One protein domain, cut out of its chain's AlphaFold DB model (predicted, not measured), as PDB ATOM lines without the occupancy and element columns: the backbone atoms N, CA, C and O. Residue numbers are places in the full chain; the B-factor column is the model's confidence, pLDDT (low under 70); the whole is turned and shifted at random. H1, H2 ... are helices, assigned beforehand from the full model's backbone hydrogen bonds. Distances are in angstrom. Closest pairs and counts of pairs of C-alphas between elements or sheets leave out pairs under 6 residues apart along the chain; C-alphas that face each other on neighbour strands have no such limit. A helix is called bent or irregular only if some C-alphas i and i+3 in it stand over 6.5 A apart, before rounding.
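What this domain is: This is residues 2 to 56 of the 156 residues of an uncharacterized protein of Digitaria exilis (UniProt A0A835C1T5). Two helices make a long, open U: H1 runs one way, a short link turns the chain, and the longer H2 folds back alongside with a gap between them. Residues 49 to 56 stick out beyond the start of H1. The printed part has 55 residues with two named helices, H1 then H2, and no named strand; the class is all helix. It is loose, with a radius of gyration of the C-alphas of 14.4 A, and a rod spanning 45 by 20 by 9 A.

Where its parts are: Find C-alpha 2 at (121.561, 125.798, 124.203); from there H1, residues 2 to 18, runs 24.5 A. Then find C-alpha 25 at (116.418, 137.635, 97.301), where H2, residues 25 to 54, begins; it runs 43.8 A to C-alpha 54 at (124.002, 135.011, 140.388). H2 is irregular, with C-alphas 29 and 32 7.4 A apart, and has a kink of 49 degrees near residue 32.

How they stand to each other: H1 and H2 are near each other, with 7 pairs of C-alphas within 10 A, the closest 8.0 A. In H1 every O i to N i+4 pair is within hydrogen-bond range; in H2, 24 of 26.

The domain as a whole: The C-alphas of Ala 25 and Gly 56, the two farthest apart, are 46.3 A apart. The printed part has no cut, and the link is short. Mean pLDDT of the printed part is 75.2; look for values under 70 at residues 2 to 7, 44 and 48 to 56.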
ATOM      1  N   LEU A   2     121.478 124.553 125.006       53.69
ATOM      2  CA  LEU A   2     121.561 125.798 124.203       53.69
ATOM      3  C   LEU A   2     122.871 125.983 123.402       53.69
ATOM      4  O   LEU A   2     122.832 126.313 122.224       53.69
ATOM      5  N   GLN A   3     124.037 125.697 123.992       52.97
ATOM      6  CA  GLN A   3     125.329 125.818 123.287       52.97
ATOM      7  C   GLN A   3     125.542 124.793 122.161       52.97
ATOM      8  O   GLN A   3     126.336 125.034 121.255       52.97
ATOM      9  N   ILE A   4     124.885 123.633 122.238       56.47
ATOM     10  CA  ILE A   4     124.975 122.601 121.196       56.47
ATOM     11  C   ILE A   4     124.101 123.033 120.018       56.47
ATOM     12  O   ILE A   4     124.567 123.045 118.886       56.47
ATOM     13  N   GLN A   5     122.883 123.500 120.299       56.94
ATOM     14  CA  GLN A   5     121.973 124.028 119.280       56.94
ATOM     15  C   GLN A   5     122.548 125.259 118.565       56.94
ATOM     16  O   GLN A   5     122.459 125.337 117.346       56.94
ATOM     17  N   MET A   6     123.218 126.175 119.277       65.12
ATOM     18  CA  MET A   6     123.885 127.319 118.637       65.12
ATOM     19  C   MET A   6     125.018 126.905 117.695       65.12
ATOM     20  O   MET A   6     125.187 127.533 116.655       65.12
ATOM     21  N   ARG A   7     125.780 125.854 118.029       67.56
ATOM     22  CA  ARG A   7     126.823 125.325 117.136       67.56
ATOM     23  C   ARG A   7     126.230 124.728 115.865       67.56
ATOM     24  O   ARG A   7     126.660 125.090 114.782       67.56
ATOM     25  N   VAL A   8     125.176 123.922 115.997       70.44
ATOM     26  CA  VAL A   8     124.461 123.347 114.844       70.44
ATOM     27  C   VAL A   8     123.911 124.443 113.925       70.44
ATOM     28  O   VAL A   8     124.065 124.367 112.709       70.44
ATOM     29  N   VAL A   9     123.318 125.495 114.496       72.56
ATOM     30  CA  VAL A   9     122.817 126.641 113.723       72.56
ATOM     31  C   VAL A   9     123.962 127.405 113.051       72.56
ATOM     32  O   VAL A   9     123.832 127.808 111.896       72.56
ATOM     33  N   ALA A  10     125.097 127.585 113.730       74.19
ATOM     34  CA  ALA A  10     126.270 128.235 113.147       74.19
ATOM     35  C   ALA A  10     126.828 127.446 111.951       74.19
ATOM     36  O   ALA A  10     127.103 128.045 110.909       74.19
ATOM     37  N   ASP A  11     126.914 126.119 112.062       75.94
ATOM     38  CA  ASP A  11     127.376 125.237 110.984       75.94
ATOM     39  C   ASP A  11     126.422 125.268 109.781       75.94
ATOM     40  O   ASP A  11     126.855 125.355 108.629       75.94
ATOM     41  N   GLN A  12     125.108 125.284 110.030       77.69
ATOM     42  CA  GLN A  12     124.099 125.439 108.978       77.69
ATOM     43  C   GLN A  12     124.213 126.793 108.272       77.69
ATOM     44  O   GLN A  12     124.210 126.844 107.044       77.69
ATOM     45  N   ILE A  13     124.378 127.888 109.020       78.94
ATOM     46  CA  ILE A  13     124.590 129.224 108.444       78.94
ATOM     47  C   ILE A  13     125.881 129.258 107.622       78.94
ATOM     48  O   ILE A  13     125.906 129.860 106.548       78.94
ATOM     49  N   HIS A  14     126.949 128.614 108.094       80.19
ATOM     50  CA  HIS A  14     128.213 128.529 107.371       80.19
ATOM     51  C   HIS A  14     128.056 127.764 106.046       80.19
ATOM     52  O   HIS A  14     128.468 128.251 104.990       80.19
ATOM     53  N   CYS A  15     127.368 126.620 106.072       83.88
ATOM     54  CA  CYS A  15     127.028 125.851 104.876       83.88
ATOM     55  C   CYS A  15     126.183 126.678 103.892       83.88
ATOM     56  O   CYS A  15     126.509 126.771 102.709       83.88
ATOM     57  N   LEU A  16     125.144 127.362 104.371       81.19
ATOM     58  CA  LEU A  16     124.290 128.206 103.531       81.19
ATOM     59  C   LEU A  16     125.053 129.399 102.938       81.19
ATOM     60  O   LEU A  16     124.875 129.727 101.763       81.19
ATOM     61  N   LYS A  17     125.967 130.013 103.700       83.00
ATOM     62  CA  LYS A  17     126.874 131.048 103.183       83.00
ATOM     63  C   LYS A  17     127.743 130.518 102.045       83.00
ATOM     64  O   LYS A  17     127.834 131.192 101.022       83.00
ATOM     65  N   SER A  18     128.313 129.317 102.187       85.94
ATOM     66  CA  SER A  18     129.121 128.688 101.129       85.94
ATOM     67  C   SER A  18     128.320 128.429  99.844       85.94
ATOM     68  O   SER A  18     128.854 128.546  98.748       85.94
ATOM     69  N   LYS A  19     127.006 128.193  99.969       88.75
ATOM     70  CA  LYS A  19     126.061 128.027  98.851       88.75
ATOM     71  C   LYS A  19     125.529 129.347  98.276       88.75
ATOM     72  O   LYS A  19     124.609 129.344  97.460       88.75
ATOM     73  N   GLY A  20     126.078 130.486  98.694       85.19
ATOM     74  CA  GLY A  20     125.715 131.789  98.143       85.19
ATOM     75  C   GLY A  20     124.418 132.381  98.698       85.19
ATOM     76  O   GLY A  20     123.858 133.269  98.056       85.19
ATOM     77  N   MET A  21     123.971 131.972  99.896       83.19
ATOM     78  CA  MET A  21     122.769 132.505 100.566       83.19
ATOM     79  C   MET A  21     122.706 134.041 100.593       83.19
ATOM     80  O   MET A  21     121.634 134.621 100.472       83.19
ATOM     81  N   LEU A  22     123.855 134.720 100.673       81.31
ATOM     82  CA  LEU A  22     123.937 136.188 100.661       81.31
ATOM     83  C   LEU A  22     123.375 136.831  99.377       81.31
ATOM     84  O   LEU A  22     123.045 138.018  99.373       81.31
ATOM     85  N   ARG A  23     123.285 136.066  98.282       86.00
ATOM     86  CA  ARG A  23     122.736 136.513  96.996       86.00
ATOM     87  C   ARG A  23     121.239 136.232  96.858       86.00
ATOM     88  O   ARG A  23     120.625 136.801  95.961       86.00
ATOM     89  N   TRP A  24     120.649 135.399  97.717       86.44
ATOM     90  CA  TRP A  24     119.234 135.037  97.633       86.44
ATOM     91  C   TRP A  24     118.348 136.244  97.959       86.44
ATOM     92  O   TRP A  24     118.567 136.922  98.963       86.44
ATOM     93  N   ALA A  25     117.342 136.510  97.121       84.81
ATOM     94  CA  ALA A  25     116.418 137.635  97.301       84.81
ATOM     95  C   ALA A  25     115.679 137.550  98.649       84.81
ATOM     96  O   ALA A  25     115.728 138.488  99.439       84.81
ATOM     97  N   VAL A  26     115.158 136.364  98.972       82.69
ATOM     98  CA  VAL A  26     114.469 136.071 100.240       82.69
ATOM     99  C   VAL A  26     115.368 136.318 101.459       82.69
ATOM    100  O   VAL A  26     114.928 136.847 102.474       82.69
ATOM    101  N   PHE A  27     116.665 135.996 101.366       79.12
ATOM    102  CA  PHE A  27     117.603 136.267 102.459       79.12
ATOM    103  C   PHE A  27     117.822 137.769 102.661       79.12
ATOM    104  O   PHE A  27     117.986 138.210 103.795       79.12
ATOM    105  N   LYS A  28     117.839 138.563 101.584       83.06
ATOM    106  CA  LYS A  28     117.978 140.024 101.680       83.06
ATOM    107  C   LYS A  28     116.748 140.666 102.318       83.06
ATOM    108  O   LYS A  28     116.927 141.567 103.134       83.06
ATOM    109  N   GLU A  29     115.555 140.179 101.989       86.94
ATOM    110  CA  GLU A  29     114.287 140.638 102.568       86.94
ATOM    111  C   GLU A  29     114.204 140.320 104.068       86.94
ATOM    112  O   GLU A  29     113.956 141.206 104.884       86.94
ATOM    113  N   GLU A  30     114.535 139.088 104.462       82.75
ATOM    114  CA  GLU A  30     114.425 138.640 105.857       82.75
ATOM    115  C   GLU A  30     115.678 138.904 106.708       82.75
ATOM    116  O   GLU A  30     115.693 138.629 107.911       82.75
ATOM    117  N   LYS A  31     116.740 139.486 106.134       81.69
ATOM    118  CA  LYS A  31     118.018 139.743 106.826       81.69
ATOM    119  C   LYS A  31     117.827 140.469 108.158       81.69
ATOM    120  O   LYS A  31     118.481 140.139 109.148       81.69
ATOM    121  N   ALA A  32     116.939 141.461 108.186       81.00
ATOM    122  CA  ALA A  32     116.659 142.243 109.384       81.00
ATOM    123  C   ALA A  32     115.996 141.398 110.485       81.00
ATOM    124  O   ALA A  32     116.376 141.505 111.651       81.00
ATOM    125  N   ASN A  33     115.051 140.525 110.129       79.06
ATOM    126  CA  ASN A  33     114.410 139.605 111.071       79.06
ATOM    127  C   ASN A  33     115.382 138.542 111.583       79.06
ATOM    128  O   ASN A  33     115.427 138.287 112.786       79.06
ATOM    129  N   ILE A  34     116.205 137.974 110.697       79.69
ATOM    130  CA  ILE A  34     117.247 137.009 111.069       79.69
ATOM    131  C   ILE A  34     118.209 137.640 112.082       79.69
ATOM    132  O   ILE A  34     118.489 137.045 113.122       79.69
ATOM    133  N   ASN A  35     118.663 138.872 111.834       81.56
ATOM    134  CA  ASN A  35     119.540 139.584 112.762       81.56
ATOM    135  C   ASN A  35     118.865 139.846 114.117       81.56
ATOM    136  O   ASN A  35     119.473 139.581 115.152       81.56
ATOM    137  N   ARG A  36     117.596 140.279 114.132       81.88
ATOM    138  CA  ARG A  36     116.829 140.467 115.380       81.88
ATOM    139  C   ARG A  36     116.698 139.174 116.184       81.88
ATOM    140  O   ARG A  36     116.818 139.196 117.407       81.88
ATOM    141  N   LEU A  37     116.468 138.046 115.514       77.25
ATOM    142  CA  LEU A  37     116.395 136.735 116.164       77.25
ATOM    143  C   LEU A  37     117.745 136.328 116.762       77.25
ATOM    144  O   LEU A  37     117.795 135.882 117.907       77.25
ATOM    145  N   ILE A  38     118.845 136.535 116.032       80.25
ATOM    146  CA  ILE A  38     120.201 136.279 116.537       80.25
ATOM    147  C   ILE A  38     120.487 137.138 117.777       80.25
ATOM    148  O   ILE A  38     120.975 136.626 118.786       80.25
ATOM    149  N   GLU A  39     120.141 138.425 117.744       81.12
ATOM    150  CA  GLU A  39     120.283 139.326 118.891       81.12
ATOM    151  C   GLU A  39     119.452 138.874 120.099       81.12
ATOM    152  O   GLU A  39     119.955 138.871 121.226       81.12
ATOM    153  N   ALA A  40     118.205 138.445 119.886       76.06
ATOM    154  CA  ALA A  40     117.337 137.938 120.948       76.06
ATOM    155  C   ALA A  40     117.901 136.664 121.602       76.06
ATOM    156  O   ALA A  40     117.892 136.530 122.832       76.06
ATOM    157  N   VAL A  41     118.446 135.747 120.797       72.94
ATOM    158  CA  VAL A  41     119.115 134.538 121.295       72.94
ATOM    159  C   VAL A  41     120.354 134.908 122.105       72.94
ATOM    160  O   VAL A  41     120.516 134.425 123.226       72.94
ATOM    161  N   ASN A  42     121.202 135.802 121.592       76.00
ATOM    162  CA  ASN A  42     122.404 136.246 122.298       76.00
ATOM    163  C   ASN A  42     122.070 136.899 123.641       76.00
ATOM    164  O   ASN A  42     122.695 136.573 124.651       76.00
ATOM    165  N   ARG A  43     121.044 137.755 123.679       78.81
ATOM    166  CA  ARG A  43     120.559 138.378 124.915       78.81
ATOM    167  C   ARG A  43     120.085 137.337 125.921       78.81
ATOM    168  O   ARG A  43     120.502 137.358 127.071       78.81
ATOM    169  N   THR A  44     119.299 136.363 125.471       69.88
ATOM    170  CA  THR A  44     118.797 135.285 126.332       69.88
ATOM    171  C   THR A  44     119.939 134.426 126.884       69.88
ATOM    172  O   THR A  44     119.902 134.001 128.038       69.88
ATOM    173  N   VAL A  45     120.978 134.178 126.081       73.31
ATOM    174  CA  VAL A  45     122.184 133.456 126.513       73.31
ATOM    175  C   VAL A  45     122.980 134.263 127.535       73.31
ATOM    176  O   VAL A  45     123.455 133.674 128.506       73.31
ATOM    177  N   LEU A  46     123.118 135.576 127.343       73.56
ATOM    178  CA  LEU A  46     123.754 136.471 128.312       73.56
ATOM    179  C   LEU A  46     122.991 136.465 129.634       73.56
ATOM    180  O   LEU A  46     123.559 136.090 130.653       73.56
ATOM    181  N   GLU A  47     121.684 136.708 129.606       74.06
ATOM    182  CA  GLU A  47     120.852 136.643 130.806       74.06
ATOM    183  C   GLU A  47     120.895 135.261 131.472       74.06
ATOM    184  O   GLU A  47     120.854 135.137 132.692       74.06
ATOM    185  N   TYR A  48     120.955 134.180 130.691       68.12
ATOM    186  CA  TYR A  48     121.092 132.831 131.233       68.12
ATOM    187  C   TYR A  48     122.445 132.618 131.925       68.12
ATOM    188  O   TYR A  48     122.499 131.943 132.957       68.12
ATOM    189  N   LYS A  49     123.531 133.181 131.378       66.88
ATOM    190  CA  LYS A  49     124.856 133.173 132.011       66.88
ATOM    191  C   LYS A  49     124.845 133.993 133.296       66.88
ATOM    192  O   LYS A  49     125.255 133.455 134.322       66.88
ATOM    193  N   ASP A  50     124.306 135.206 133.257       68.31
ATOM    194  CA  ASP A  50     124.222 136.101 134.414       68.31
ATOM    195  C   ASP A  50     123.396 135.470 135.526       68.31
ATOM    196  O   ASP A  50     123.896 135.281 136.632       68.31
ATOM    197  N   ARG A  51     122.199 134.962 135.207       66.75
ATOM    198  CA  ARG A  51     121.383 134.201 136.161       66.75
ATOM    199  C   ARG A  51     122.144 133.001 136.714       66.75
ATOM    200  O   ARG A  51     122.056 132.727 137.902       66.75
ATOM    201  N   ARG A  52     122.918 132.260 135.913       65.38
ATOM    202  CA  ARG A  52     123.718 131.124 136.421       65.38
ATOM    203  C   ARG A  52     124.863 131.543 137.347       65.38
ATOM    204  O   ARG A  52     125.181 130.774 138.263       65.38
ATOM    205  N   LEU A  53     125.457 132.710 137.110       62.75
ATOM    206  CA  LEU A  53     126.491 133.311 137.951       62.75
ATOM    207  C   LEU A  53     125.896 133.847 139.261       62.75
ATOM    208  O   LEU A  53     126.408 133.510 140.327       62.75
ATOM    209  N   GLU A  54     124.766 134.558 139.211       63.50
ATOM    210  CA  GLU A  54     124.002 135.011 140.388       63.50
ATOM    211  C   GLU A  54     123.535 133.841 141.253       63.50
ATOM    212  O   GLU A  54     123.625 133.837 142.481       63.50
ATOM    213  N   VAL A  55     123.059 132.791 140.591       63.50
ATOM    214  CA  VAL A  55     122.654 131.549 141.228       63.50
ATOM    215  C   VAL A  55     123.894 130.872 141.841       63.50
ATOM    216  O   VAL A  55     123.741 130.116 142.791       63.50
ATOM    217  N   GLY A  56     125.125 131.162 141.418       64.75
ATOM    218  CA  GLY A  56     126.341 130.600 142.022       64.75
ATOM    219  C   GLY A  56     126.540 129.120 141.699       64.75
ATOM    220  O   GLY A  56     127.271 128.417 142.390       64.75
TER     221      GLY A  56